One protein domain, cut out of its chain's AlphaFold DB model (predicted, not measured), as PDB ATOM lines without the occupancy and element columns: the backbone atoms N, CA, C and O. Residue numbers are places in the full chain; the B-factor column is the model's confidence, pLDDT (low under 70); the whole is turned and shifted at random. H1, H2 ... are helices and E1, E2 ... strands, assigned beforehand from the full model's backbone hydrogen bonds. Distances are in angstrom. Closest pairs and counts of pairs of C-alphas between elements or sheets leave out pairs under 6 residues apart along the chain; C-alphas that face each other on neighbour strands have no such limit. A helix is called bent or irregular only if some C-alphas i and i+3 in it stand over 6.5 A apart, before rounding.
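This is residues 195 to 284 of the 284 residues of a protein of Catenovulum agarivorans DS-2 (UniProt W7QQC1). A small four-stranded sheet has H1 along one face, while H4, a long helix that is kinked near its end, runs past the sheet and only grazes it. The short helices H2 and H3 form a small cluster beyond the sheet, H2 packing on H1 and H3 on the first part of H4; residues 261 to 266 of H4 stick out. The printed part has 90 residues with four named helices and four named strands, in the order E1 H1 E2 H2 H3 H4 E3 E4, and the class is mixed, helices and strands. The sheet is mixed, in the order E2 E1 E3 E4. The whole is compact, with a radius of gyration of the C-alphas of 12.8 A and spans of 38 by 28 by 21 A.

Find C-alpha 196 at (-91.612, 180.061, -62.542); from there E1 runs to residue 201, 13.5 A. H1 follows, residues 203 to 216, 17.4 A; it is irregular, with C-alphas 207 and 210 7.8 A apart. E2 is residues 218 to 223, 12.3 A, then come H2, residues 225 to 230, 8.9 A, and H3, residues 232 to 235, 5.6 A. Look for C-alpha 243 at (-110.163, 154.881, -68.304), where H4 begins; it runs to residue 266, 33.7 A, with a kink of 53 degrees near residue 260, and is irregular, with C-alphas 262 and 265 9.5 A apart. E3 is residues 273 to 276, 9.9 A, and E4, residues 281 to 283, 7.0 A, ends at C-alpha 283 at (-84.649, 176.620, -72.617).

Begin at E1, an inner strand: E2 is its parallel neighbour, with N 199 and O 220 2.8 A apart, within hydrogen-bond range. E3 is its antiparallel neighbour, with N 200 and O 273 at 2.8 A. E3 and E4 form a hairpin, with N 274 and O 282 at 2.8 A. E1, H1 and E2 make a strand-helix-strand unit, two parallel neighbour strands with a helix between, its crossover right-handed. H1 is on one face of the sheet, making two layers; its height over the sheet is 8.6 A, and it lies over E2 and E1. H1 touches H2 with residues 203 to 209 alone, closest at the C-alphas of Ala 206 and Val 227, 4.6 A; they are only just about perpendicular, at 71 degrees. H3 touches H4 through residues 245 to 249 of H4 alone, closest at the C-alphas of Leu 235 and Lys 248, 6.8 A. H4 grazes the sheet with residues 252 to 259, and H1 and H4 are apart. In H2 every O i to N i+4 pair is within hydrogen-bond range; in H1 6 of 10 are, in H4 16 of 20, and H3 is too short for such a pair.

The two C-alphas farthest apart, those of Glu 243 and Asn 278, are 38.3 A apart. The printed part has no cut, and no link is long. Its mean pLDDT is 81.0; look for values under 70 at residues 195 to 196, 219, 261 to 266 and 277 to 279.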
ATOM      1  N   LYS A 195     -90.893 180.024 -58.338       53.34
ATOM      2  CA  LYS A 195     -89.873 180.689 -59.162       53.34
ATOM      3  C   LYS A 195     -90.370 180.938 -60.592       53.34
ATOM      4  O   LYS A 195     -89.986 181.937 -61.186       53.34
ATOM      5  N   ASN A 196     -91.243 180.071 -61.123       60.91
ATOM      6  CA  ASN A 196     -91.612 180.061 -62.542       60.91
ATOM      7  C   ASN A 196     -93.126 179.942 -62.780       60.91
ATOM      8  O   ASN A 196     -93.843 179.346 -61.976       60.91
ATOM      9  N   LEU A 197     -93.609 180.498 -63.895       70.06
ATOM     10  CA  LEU A 197     -95.018 180.501 -64.301       70.06
ATOM     11  C   LEU A 197     -95.393 179.221 -65.065       70.06
ATOM     12  O   LEU A 197     -96.346 178.545 -64.692       70.06
ATOM     13  N   ILE A 198     -94.638 178.857 -66.105       81.25
ATOM     14  CA  ILE A 198     -94.915 177.677 -66.946       81.25
ATOM     15  C   ILE A 198     -93.647 176.831 -67.065       81.25
ATOM     16  O   ILE A 198     -92.560 177.369 -67.262       81.25
ATOM     17  N   LEU A 199     -93.789 175.510 -66.985       84.44
ATOM     18  CA  LEU A 199     -92.774 174.537 -67.379       84.44
ATOM     19  C   LEU A 199     -93.290 173.727 -68.569       84.44
ATOM     20  O   LEU A 199     -94.295 173.021 -68.472       84.44
ATOM     21  N   LEU A 200     -92.566 173.811 -69.673       89.44
ATOM     22  CA  LEU A 200     -92.724 172.969 -70.845       89.44
ATOM     23  C   LEU A 200     -91.761 171.785 -70.707       89.44
ATOM     24  O   LEU A 200     -90.562 172.000 -70.533       89.44
ATOM     25  N   ILE A 201     -92.262 170.551 -70.760       88.31
ATOM     26  CA  ILE A 201     -91.446 169.331 -70.660       88.31
ATOM     27  C   ILE A 201     -91.483 168.599 -71.998       88.31
ATOM     28  O   ILE A 201     -92.522 168.074 -72.406       88.31
ATOM     29  N   ALA A 202     -90.338 168.560 -72.673       92.31
ATOM     30  CA  ALA A 202     -90.169 167.821 -73.915       92.31
ATOM     31  C   ALA A 202     -90.086 166.309 -73.663       92.31
ATOM     32  O   ALA A 202     -89.696 165.860 -72.582       92.31
ATOM     33  N   GLU A 203     -90.384 165.516 -74.693       91.44
ATOM     34  CA  GLU A 203     -90.300 164.048 -74.651       91.44
ATOM     35  C   GLU A 203     -88.940 163.548 -74.133       91.44
ATOM     36  O   GLU A 203     -88.875 162.660 -73.279       91.44
ATOM     37  N   GLN A 204     -87.851 164.166 -74.596       91.81
ATOM     38  CA  GLN A 204     -86.480 163.810 -74.213       91.81
ATOM     39  C   GLN A 204     -86.196 163.951 -72.706       91.81
ATOM     40  O   GLN A 204     -85.302 163.287 -72.185       91.81
ATOM     41  N   ASP A 205     -86.982 164.760 -71.989       91.38
ATOM     42  CA  ASP A 205     -86.850 164.974 -70.547       91.38
ATOM     43  C   ASP A 205     -87.945 164.273 -69.729       91.38
ATOM     44  O   ASP A 205     -88.047 164.483 -68.518       91.38
ATOM     45  N   ALA A 206     -88.722 163.368 -70.337       88.88
ATOM     46  CA  ALA A 206     -89.786 162.633 -69.647       88.88
ATOM     47  C   ALA A 206     -89.305 161.895 -68.381       88.88
ATOM     48  O   ALA A 206     -90.049 161.782 -67.403       88.88
ATOM     49  N   GLY A 207     -88.055 161.412 -68.377       88.94
ATOM     50  CA  GLY A 207     -87.433 160.752 -67.221       88.94
ATOM     51  C   GLY A 207     -86.990 161.707 -66.104       88.94
ATOM     52  O   GLY A 207     -86.797 161.272 -64.973       88.94
ATOM     53  N   LYS A 208     -86.865 163.007 -66.394       91.19
ATOM     54  CA  LYS A 208     -86.458 164.049 -65.437       91.19
ATOM     55  C   LYS A 208     -87.644 164.821 -64.865       91.19
ATOM     56  O   LYS A 208     -87.444 165.732 -64.069       91.19
ATOM     57  N   THR A 209     -88.873 164.469 -65.238       85.00
ATOM     58  CA  THR A 209     -90.099 165.192 -64.859       85.00
ATOM     59  C   THR A 209     -90.138 165.527 -63.365       85.00
ATOM     60  O   THR A 209     -90.298 166.689 -63.003       85.00
ATOM     61  N   THR A 210     -89.905 164.553 -62.481       83.12
ATOM     62  CA  THR A 210     -89.903 164.777 -61.024       83.12
ATOM     63  C   THR A 210     -88.827 165.773 -60.575       83.12
ATOM     64  O   THR A 210     -89.087 166.616 -59.714       83.12
ATOM     65  N   GLU A 211     -87.629 165.711 -61.162       85.50
ATOM     66  CA  GLU A 211     -86.537 166.647 -60.876       85.50
ATOM     67  C   GLU A 211     -86.891 168.064 -61.345       85.50
ATOM     68  O   GLU A 211     -86.763 169.017 -60.576       85.50
ATOM     69  N   LEU A 212     -87.392 168.197 -62.576       84.62
ATOM     70  CA  LEU A 212     -87.783 169.474 -63.168       84.62
ATOM     71  C   LEU A 212     -88.902 170.150 -62.368       84.62
ATOM     72  O   LEU A 212     -88.806 171.337 -62.058       84.62
ATOM     73  N   LEU A 213     -89.919 169.391 -61.954       80.38
ATOM     74  CA  LEU A 213     -90.999 169.901 -61.105       80.38
ATOM     75  C   LEU A 213     -90.471 170.386 -59.752       80.38
ATOM     76  O   LEU A 213     -90.828 171.474 -59.307       80.38
ATOM     77  N   LYS A 214     -89.578 169.616 -59.117       80.25
ATOM     78  CA  LYS A 214     -88.970 169.991 -57.834       80.25
ATOM     79  C   LYS A 214     -88.082 171.234 -57.954       80.25
ATOM     80  O   LYS A 214     -88.062 172.062 -57.040       80.25
ATOM     81  N   ARG A 215     -87.337 171.354 -59.058       81.62
ATOM     82  CA  ARG A 215     -86.375 172.433 -59.318       81.62
ATOM     83  C   ARG A 215     -87.056 173.748 -59.683       81.62
ATOM     84  O   ARG A 215     -86.691 174.785 -59.131       81.62
ATOM     85  N   TYR A 216     -88.008 173.707 -60.612       80.88
ATOM     86  CA  TYR A 216     -88.626 174.909 -61.176       80.88
ATOM     87  C   TYR A 216     -89.928 175.302 -60.482       80.88
ATOM     88  O   TYR A 216     -90.284 176.477 -60.543       80.88
ATOM     89  N   GLN A 217     -90.590 174.365 -59.795       77.94
ATOM     90  CA  GLN A 217     -91.830 174.595 -59.043       77.94
ATOM     91  C   GLN A 217     -92.837 175.447 -59.838       77.94
ATOM     92  O   GLN A 217     -93.216 176.530 -59.387       77.94
ATOM     93  N   PRO A 218     -93.177 175.021 -61.070       73.69
ATOM     94  CA  PRO A 218     -93.979 175.823 -61.979       73.69
ATOM     95  C   PRO A 218     -95.438 175.877 -61.530       73.69
ATOM     96  O   PRO A 218     -95.953 174.937 -60.923       73.69
ATOM     97  N   GLU A 219     -96.122 176.958 -61.887       67.19
ATOM     98  CA  GLU A 219     -97.566 177.070 -61.677       67.19
ATOM     99  C   GLU A 219     -98.365 176.238 -62.693       67.19
ATOM    100  O   GLU A 219     -99.393 175.656 -62.349       67.19
ATOM    101  N   TYR A 220     -97.848 176.106 -63.918       74.56
ATOM    102  CA  TYR A 220     -98.434 175.291 -64.981       74.56
ATOM    103  C   TYR A 220     -97.413 174.360 -65.629       74.56
ATOM    104  O   TYR A 220     -96.253 174.726 -65.812       74.56
ATOM    105  N   VAL A 221     -97.862 173.175 -66.041       82.19
ATOM    106  CA  VAL A 221     -97.036 172.193 -66.752       82.19
ATOM    107  C   VAL A 221     -97.690 171.849 -68.079       82.19
ATOM    108  O   VAL A 221     -98.856 171.462 -68.119       82.19
ATOM    109  N   ILE A 222     -96.919 171.965 -69.154       87.12
ATOM    110  CA  ILE A 222     -97.304 171.544 -70.498       87.12
ATOM    111  C   ILE A 222     -96.264 170.528 -70.936       87.12
ATOM    112  O   ILE A 222     -95.079 170.830 -70.999       87.12
ATOM    113  N   ALA A 223     -96.680 169.302 -71.197       88.12
ATOM    114  CA  ALA A 223     -95.770 168.209 -71.492       88.12
ATOM    115  C   ALA A 223     -96.141 167.490 -72.789       88.12
ATOM    116  O   ALA A 223     -97.300 167.480 -73.210       88.12
ATOM    117  N   ASP A 224     -95.166 166.859 -73.429       88.00
ATOM    118  CA  ASP A 224     -95.480 165.946 -74.522       88.00
ATOM    119  C   ASP A 224     -96.358 164.767 -74.042       88.00
ATOM    120  O   ASP A 224     -96.318 164.361 -72.876       88.00
ATOM    121  N   THR A 225     -97.157 164.191 -74.943       87.00
ATOM    122  CA  THR A 225     -98.036 163.052 -74.622       87.00
ATOM    123  C   THR A 225     -97.223 161.872 -74.064       87.00
ATOM    124  O   THR A 225     -97.642 161.225 -73.103       87.00
ATOM    125  N   SER A 226     -96.021 161.630 -74.596       89.12
ATOM    126  CA  SER A 226     -95.082 160.604 -74.117       89.12
ATOM    127  C   SER A 226     -94.649 160.811 -72.657       89.12
ATOM    128  O   SER A 226     -94.487 159.841 -71.908       89.12
ATOM    129  N   VAL A 227     -94.513 162.069 -72.219       88.62
ATOM    130  CA  VAL A 227     -94.214 162.431 -70.827       88.62
ATOM    131  C   VAL A 227     -95.384 162.043 -69.934       88.62
ATOM    132  O   VAL A 227     -95.165 161.469 -68.869       88.62
ATOM    133  N   LEU A 228     -96.618 162.300 -70.379       87.31
ATOM    134  CA  LEU A 228     -97.837 161.980 -69.632       87.31
ATOM    135  C   LEU A 228     -98.075 160.474 -69.527       87.31
ATOM    136  O   LEU A 228     -98.499 160.007 -68.477       87.31
ATOM    137  N   VAL A 229     -97.743 159.696 -70.560       91.31
ATOM    138  CA  VAL A 229     -97.821 158.223 -70.507       91.31
ATOM    139  C   VAL A 229     -96.902 157.656 -69.421       91.31
ATOM    140  O   VAL A 229     -97.282 156.717 -68.722       91.31
ATOM    141  N   LYS A 230     -95.707 158.240 -69.260       90.00
ATOM    142  CA  LYS A 230     -94.736 157.862 -68.217       90.00
ATOM    143  C   LYS A 230     -95.055 158.475 -66.852       90.00
ATOM    144  O   LYS A 230     -94.602 157.959 -65.836       90.00
ATOM    145  N   ASN A 231     -95.818 159.566 -66.832       84.56
ATOM    146  CA  ASN A 231     -96.156 160.333 -65.637       84.56
ATOM    147  C   ASN A 231     -97.669 160.628 -65.568       84.56
ATOM    148  O   ASN A 231     -98.068 161.798 -65.557       84.56
ATOM    149  N   PRO A 232     -98.536 159.597 -65.505       82.88
ATOM    150  CA  PRO A 232     -99.994 159.762 -65.522       82.88
ATOM    151  C   PRO A 232    -100.523 160.594 -64.344       82.88
ATOM    152  O   PRO A 232    -101.589 161.212 -64.442       82.88
ATOM    153  N   GLN A 233     -99.744 160.699 -63.263       81.69
ATOM    154  CA  GLN A 233    -100.021 161.566 -62.123       81.69
ATOM    155  C   GLN A 233    -100.127 163.051 -62.499       81.69
ATOM    156  O   GLN A 233    -100.827 163.790 -61.812       81.69
ATOM    157  N   LEU A 234     -99.510 163.491 -63.604       80.25
ATOM    158  CA  LEU A 234     -99.646 164.863 -64.110       80.25
ATOM    159  C   LEU A 234    -101.073 165.188 -64.570       80.25
ATOM    160  O   LEU A 234    -101.498 166.335 -64.489       80.25
ATOM    161  N   LEU A 235    -101.834 164.177 -64.997       80.06
ATOM    162  CA  LEU A 235    -103.261 164.302 -65.306       80.06
ATOM    163  C   LEU A 235    -104.153 163.944 -64.104       80.06
ATOM    164  O   LEU A 235    -105.384 163.936 -64.211       80.06
ATOM    165  N   GLY A 236    -103.558 163.630 -62.951       81.88
ATOM    166  CA  GLY A 236    -104.263 163.114 -61.781       81.88
ATOM    167  C   GLY A 236    -104.819 161.698 -61.971       81.88
ATOM    168  O   GLY A 236    -105.814 161.359 -61.334       81.88
ATOM    169  N   CYS A 237    -104.224 160.893 -62.857       81.56
ATOM    170  CA  CYS A 237    -104.560 159.477 -63.040       81.56
ATOM    171  C   CYS A 237    -103.486 158.581 -62.402       81.56
ATOM    172  O   CYS A 237    -102.363 159.025 -62.157       81.56
ATOM    173  N   ARG A 238    -103.829 157.321 -62.102       84.31
ATOM    174  CA  ARG A 238    -102.908 156.386 -61.435       84.31
ATOM    175  C   ARG A 238    -101.966 155.720 -62.430       84.31
ATOM    176  O   ARG A 238    -100.769 155.666 -62.172       84.31
ATOM    177  N   GLN A 239    -102.498 155.230 -63.547       92.56
ATOM    178  CA  GLN A 239    -101.725 154.603 -64.617       92.56
ATOM    179  C   GLN A 239    -102.222 155.089 -65.984       92.56
ATOM    180  O   GLN A 239    -103.291 155.688 -66.109       92.56
ATOM    181  N   SER A 240    -101.419 154.874 -67.024       89.69
ATOM    182  CA  SER A 240    -101.722 155.319 -68.390       89.69
ATOM    183  C   SER A 240    -102.705 154.410 -69.140       89.69
ATOM    184  O   SER A 240    -103.248 154.786 -70.178       89.69
ATOM    185  N   THR A 241    -102.973 153.220 -68.606       92.62
ATOM    186  CA  THR A 241    -103.930 152.249 -69.153       92.62
ATOM    187  C   THR A 241    -105.364 152.479 -68.683       92.62
ATOM    188  O   THR A 241    -106.292 151.875 -69.213       92.62
ATOM    189  N   ASP A 242    -105.554 153.335 -67.684       89.75
ATOM    190  CA  ASP A 242    -106.829 153.508 -66.998       89.75
ATOM    191  C   ASP A 242    -107.812 154.304 -67.861       89.75
ATOM    192  O   ASP A 242    -107.420 155.204 -68.608       89.75
ATOM    193  N   GLU A 243    -109.112 154.081 -67.660       93.25
ATOM    194  CA  GLU A 243    -110.163 154.881 -68.304       93.25
ATOM    195  C   GLU A 243    -109.999 156.387 -68.010       93.25
ATOM    196  O   GLU A 243    -110.163 157.216 -68.906       93.25
ATOM    197  N   CYS A 244    -109.558 156.738 -66.791       91.00
ATOM    198  CA  CYS A 244    -109.179 158.108 -66.415       91.00
ATOM    199  C   CYS A 244    -108.191 158.714 -67.412       91.00
ATOM    200  O   CYS A 244    -108.378 159.841 -67.871       91.00
ATOM    201  N   PHE A 245    -107.130 157.974 -67.739       90.00
ATOM    202  CA  PHE A 245    -106.072 158.471 -68.601       90.00
ATOM    203  C   PHE A 245    -106.560 158.596 -70.038       90.00
ATOM    204  O   PHE A 245    -106.350 159.638 -70.647       90.00
ATOM    205  N   GLN A 246    -107.278 157.594 -70.552       90.12
ATOM    206  CA  GLN A 246    -107.817 157.617 -71.916       90.12
ATOM    207  C   GLN A 246    -108.779 158.791 -72.141       90.12
ATOM    208  O   GLN A 246    -108.704 159.473 -73.164       90.12
ATOM    209  N   GLN A 247    -109.632 159.095 -71.161       85.38
ATOM    210  CA  GLN A 247    -110.525 160.251 -71.230       85.38
ATOM    211  C   GLN A 247    -109.756 161.577 -71.138       85.38
ATOM    212  O   GLN A 247    -110.005 162.507 -71.909       85.38
ATOM    213  N   LYS A 248    -108.806 161.685 -70.203       81.50
ATOM    214  CA  LYS A 248    -108.083 162.941 -69.965       81.50
ATOM    215  C   LYS A 248    -107.025 163.248 -71.014       81.50
ATOM    216  O   LYS A 248    -106.784 164.423 -71.271       81.50
ATOM    217  N   ILE A 249    -106.408 162.242 -71.631       87.75
ATOM    218  CA  ILE A 249    -105.344 162.460 -72.615       87.75
ATOM    219  C   ILE A 249    -105.891 163.081 -73.903       87.75
ATOM    220  O   ILE A 249    -105.271 163.993 -74.440       87.75
ATOM    221  N   GLN A 250    -107.091 162.686 -74.345       82.25
ATOM    222  CA  GLN A 250    -107.751 163.303 -75.503       82.25
ATOM    223  C   GLN A 250    -108.107 164.774 -75.242       82.25
ATOM    224  O   GLN A 250    -107.865 165.650 -76.079       82.25
ATOM    225  N   GLN A 251    -108.642 165.061 -74.049       80.75
ATOM    226  CA  GLN A 251    -108.928 166.431 -73.620       80.75
ATOM    227  C   GLN A 251    -107.642 167.258 -73.555       80.75
ATOM    228  O   GLN A 251    -107.596 168.365 -74.088       80.75
ATOM    229  N   TYR A 252    -106.587 166.698 -72.962       85.25
ATOM    230  CA  TYR A 252    -105.280 167.331 -72.870       85.25
ATOM    231  C   TYR A 252    -104.705 167.669 -74.249       85.25
ATOM    232  O   TYR A 252    -104.334 168.815 -74.468       85.25
ATOM    233  N   GLN A 253    -104.683 166.721 -75.191       83.38
ATOM    234  CA  GLN A 253    -104.149 166.940 -76.541       83.38
ATOM    235  C   GLN A 253    -104.882 168.067 -77.274       83.38
ATOM    236  O   GLN A 253    -104.248 168.915 -77.898       83.38
ATOM    237  N   THR A 254    -106.207 168.129 -77.133       77.69
ATOM    238  CA  THR A 254    -107.010 169.218 -77.707       77.69
ATOM    239  C   THR A 254    -106.628 170.571 -77.093       77.69
ATOM    240  O   THR A 254    -106.410 171.545 -77.810       77.69
ATOM    241  N   GLN A 255    -106.498 170.643 -75.764       75.38
ATOM    242  CA  GLN A 255    -106.107 171.876 -75.069       75.38
ATOM    243  C   GLN A 255    -104.670 172.291 -75.388       75.38
ATOM    244  O   GLN A 255    -104.394 173.473 -75.571       75.38
ATOM    245  N   GLN A 256    -103.764 171.323 -75.498       80.69
ATOM    246  CA  GLN A 256    -102.387 171.546 -75.902       80.69
ATOM    247  C   GLN A 256    -102.334 172.131 -77.314       80.69
ATOM    248  O   GLN A 256    -101.660 173.130 -77.515       80.69
ATOM    249  N   GLN A 257    -103.080 171.583 -78.277       77.75
ATOM    250  CA  GLN A 257    -103.150 172.138 -79.634       77.75
ATOM    251  C   GLN A 257    -103.675 173.578 -79.641       77.75
ATOM    252  O   GLN A 257    -103.073 174.438 -80.276       77.75
ATOM    253  N   LEU A 258    -104.746 173.866 -78.896       70.25
ATOM    254  CA  LEU A 258    -105.275 175.230 -78.761       70.25
ATOM    255  C   LEU A 258    -104.256 176.183 -78.126       70.25
ATOM    256  O   LEU A 258    -104.101 177.310 -78.591       70.25
ATOM    257  N   PHE A 259    -103.541 175.728 -77.096       73.75
ATOM    258  CA  PHE A 259    -102.439 176.475 -76.504       73.75
ATOM    259  C   PHE A 259    -101.365 176.767 -77.555       73.75
ATOM    260  O   PHE A 259    -101.049 177.927 -77.792       73.75
ATOM    261  N   MET A 260    -100.871 175.750 -78.262       71.38
ATOM    262  CA  MET A 260     -99.840 175.929 -79.288       71.38
ATOM    263  C   MET A 260    -100.292 176.871 -80.418       71.38
ATOM    264  O   MET A 260     -99.490 177.666 -80.892       71.38
ATOM    265  N   LEU A 261    -101.577 176.868 -80.795       69.50
ATOM    266  CA  LEU A 261    -102.130 177.815 -81.774       69.50
ATOM    267  C   LEU A 261    -102.064 179.275 -81.299       69.50
ATOM    268  O   LEU A 261    -101.823 180.162 -82.113       69.50
ATOM    269  N   MET A 262    -102.258 179.539 -80.002       61.91
ATOM    270  CA  MET A 262    -102.164 180.896 -79.441       61.91
ATOM    271  C   MET A 262    -100.726 181.415 -79.383       61.91
ATOM    272  O   MET A 262    -100.510 182.622 -79.465       61.91
ATOM    273  N   PHE A 263     -99.754 180.516 -79.232       67.75
ATOM    274  CA  PHE A 263     -98.342 180.870 -79.097       67.75
ATOM    275  C   PHE A 263     -97.536 180.679 -80.393       67.75
ATOM    276  O   PHE A 263     -96.341 180.973 -80.400       67.75
ATOM    277  N   ALA A 264     -98.174 180.281 -81.501       56.69
ATOM    278  CA  ALA A 264     -97.564 180.131 -82.828       56.69
ATOM    279  C   ALA A 264     -96.178 179.436 -82.775       56.69
ATOM    280  O   ALA A 264     -95.934 178.576 -81.929       56.69
ATOM    281  N   ASP A 265     -95.246 179.828 -83.647       60.34
ATOM    282  CA  ASP A 265     -93.884 179.276 -83.722       60.34
ATOM    283  C   ASP A 265     -92.981 179.669 -82.533       60.34
ATOM    284  O   ASP A 265     -91.807 179.312 -82.503       60.34
ATOM    285  N   SER A 266     -93.483 180.424 -81.548       66.38
ATOM    286  CA  SER A 266     -92.649 180.933 -80.444       66.38
ATOM    287  C   SER A 266     -92.372 179.895 -79.353       66.38
ATOM    288  O   SER A 266     -91.401 180.023 -78.605       66.38
ATOM    289  N   LEU A 267     -93.184 178.835 -79.276       70.00
ATOM    290  CA  LEU A 267     -92.986 177.727 -78.346       70.00
ATOM    291  C   LEU A 267     -92.792 176.429 -79.124       70.00
ATOM    292  O   LEU A 267     -93.646 176.008 -79.898       70.00
ATOM    293  N   HIS A 268     -91.671 175.754 -78.877       73.12
ATOM    294  CA  HIS A 268     -91.385 174.441 -79.442       73.12
ATOM    295  C   HIS A 268     -91.233 173.420 -78.316       73.12
ATOM    296  O   HIS A 268     -90.338 173.538 -77.482       73.12
ATOM    297  N   LEU A 269     -92.067 172.375 -78.326       75.31
ATOM    298  CA  LEU A 269     -91.979 171.241 -77.391       75.31
ATOM    299  C   LEU A 269     -90.821 170.278 -77.708       75.31
ATOM    300  O   LEU A 269     -90.688 169.237 -77.073       75.31
ATOM    301  N   SER A 270     -89.963 170.625 -78.670       83.44
ATOM    302  CA  SER A 270     -88.726 169.895 -78.961       83.44
ATOM    303  C   SER A 270     -87.670 170.065 -77.867       83.44
ATOM    304  O   SER A 270     -86.718 169.290 -77.806       83.44
ATOM    305  N   ARG A 271     -87.814 171.073 -76.999       88.12
ATOM    306  CA  ARG A 271     -86.941 171.302 -75.847       88.12
ATOM    307  C   ARG A 271     -87.757 171.712 -74.638       88.12
ATOM    308  O   ARG A 271     -88.696 172.502 -74.751       88.12
ATOM    309  N   SER A 272     -87.380 171.186 -73.478       91.31
ATOM    310  CA  SER A 272     -87.964 171.648 -72.230       91.31
ATOM    311  C   SER A 272     -87.623 173.121 -72.045       91.31
ATOM    312  O   SER A 272     -86.533 173.574 -72.396       91.31
ATOM    313  N   SER A 273     -88.571 173.900 -71.548       89.75
ATOM    314  CA  SER A 273     -88.358 175.322 -71.314       89.75
ATOM    315  C   SER A 273     -89.203 175.817 -70.162       89.75
ATOM    316  O   SER A 273     -90.158 175.178 -69.729       89.75
ATOM    317  N   VAL A 274     -88.808 176.956 -69.625       86.00
ATOM    318  CA  VAL A 274     -89.413 177.572 -68.461       86.00
ATOM    319  C   VAL A 274     -89.761 179.001 -68.815       86.00
ATOM    320  O   VAL A 274     -88.942 179.725 -69.376       86.00
ATOM    321  N   ILE A 275     -90.985 179.392 -68.489       79.50
ATOM    322  CA  ILE A 275     -91.447 180.768 -68.590       79.50
ATOM    323  C   ILE A 275     -91.572 181.288 -67.166       79.50
ATOM    324  O   ILE A 275     -92.341 180.762 -66.359       79.50
ATOM    325  N   GLU A 276     -90.788 182.302 -66.843       75.81
ATOM    326  CA  GLU A 276     -90.828 183.002 -65.568       75.81
ATOM    327  C   GLU A 276     -92.032 183.947 -65.492       75.81
ATOM    328  O   GLU A 276     -92.634 184.337 -66.493       75.81
ATOM    329  N   ARG A 277     -92.381 184.376 -64.277       62.00
ATOM    330  CA  ARG A 277     -93.508 185.301 -64.055       62.00
ATOM    331  C   ARG A 277     -93.319 186.677 -64.698       62.00
ATOM    332  O   ARG A 277     -94.302 187.357 -64.961       62.00
ATOM    333  N   ASN A 278     -92.076 187.088 -64.929       63.47
ATOM    334  CA  ASN A 278     -91.729 188.337 -65.613       63.47
ATOM    335  C   ASN A 278     -91.812 188.216 -67.153       63.47
ATOM    336  O   ASN A 278     -91.512 189.184 -67.842       63.47
ATOM    337  N   GLY A 279     -92.193 187.047 -67.687       62.97
ATOM    338  CA  GLY A 279     -92.239 186.771 -69.124       62.97
ATOM    339  C   GLY A 279     -90.915 186.286 -69.724       62.97
ATOM    340  O   GLY A 279     -90.868 186.013 -70.920       62.97
ATOM    341  N   THR A 280     -89.853 186.143 -68.924       72.94
ATOM    342  CA  THR A 280     -88.574 185.586 -69.386       72.94
ATOM    343  C   THR A 280     -88.763 184.125 -69.758       72.94
ATOM    344  O   THR A 280     -89.281 183.334 -68.974       72.94
ATOM    345  N   HIS A 281     -88.318 183.763 -70.954       80.25
ATOM    346  CA  HIS A 281     -88.378 182.404 -71.470       80.25
ATOM    347  C   HIS A 281     -86.966 181.823 -71.563       80.25
ATOM    348  O   HIS A 281     -86.073 182.441 -72.141       80.25
ATOM    349  N   MET A 282     -86.755 180.648 -70.970       85.38
ATOM    350  CA  MET A 282     -85.464 179.956 -70.930       85.38
ATOM    351  C   MET A 282     -85.617 178.506 -71.379       85.38
ATOM    352  O   MET A 282     -86.470 177.788 -70.864       85.38
ATOM    353  N   TYR A 283     -84.760 178.044 -72.287       88.56
ATOM    354  CA  TYR A 283     -84.649 176.620 -72.617       88.56
ATOM    355  C   TYR A 283     -83.777 175.890 -71.588       88.56
ATOM    356  O   TYR A 283     -82.830 176.476 -71.057       88.56
ATOM    357  N   LEU A 284     -84.120 174.632 -71.301       87.31
ATOM    358  CA  LEU A 284     -83.447 173.764 -70.330       87.31
ATOM    359  C   LEU A 284     -82.480 172.775 -70.983       87.31
ATOM    360  O   LEU A 284     -82.742 172.361 -72.137       87.31
TER     361      LEU A 284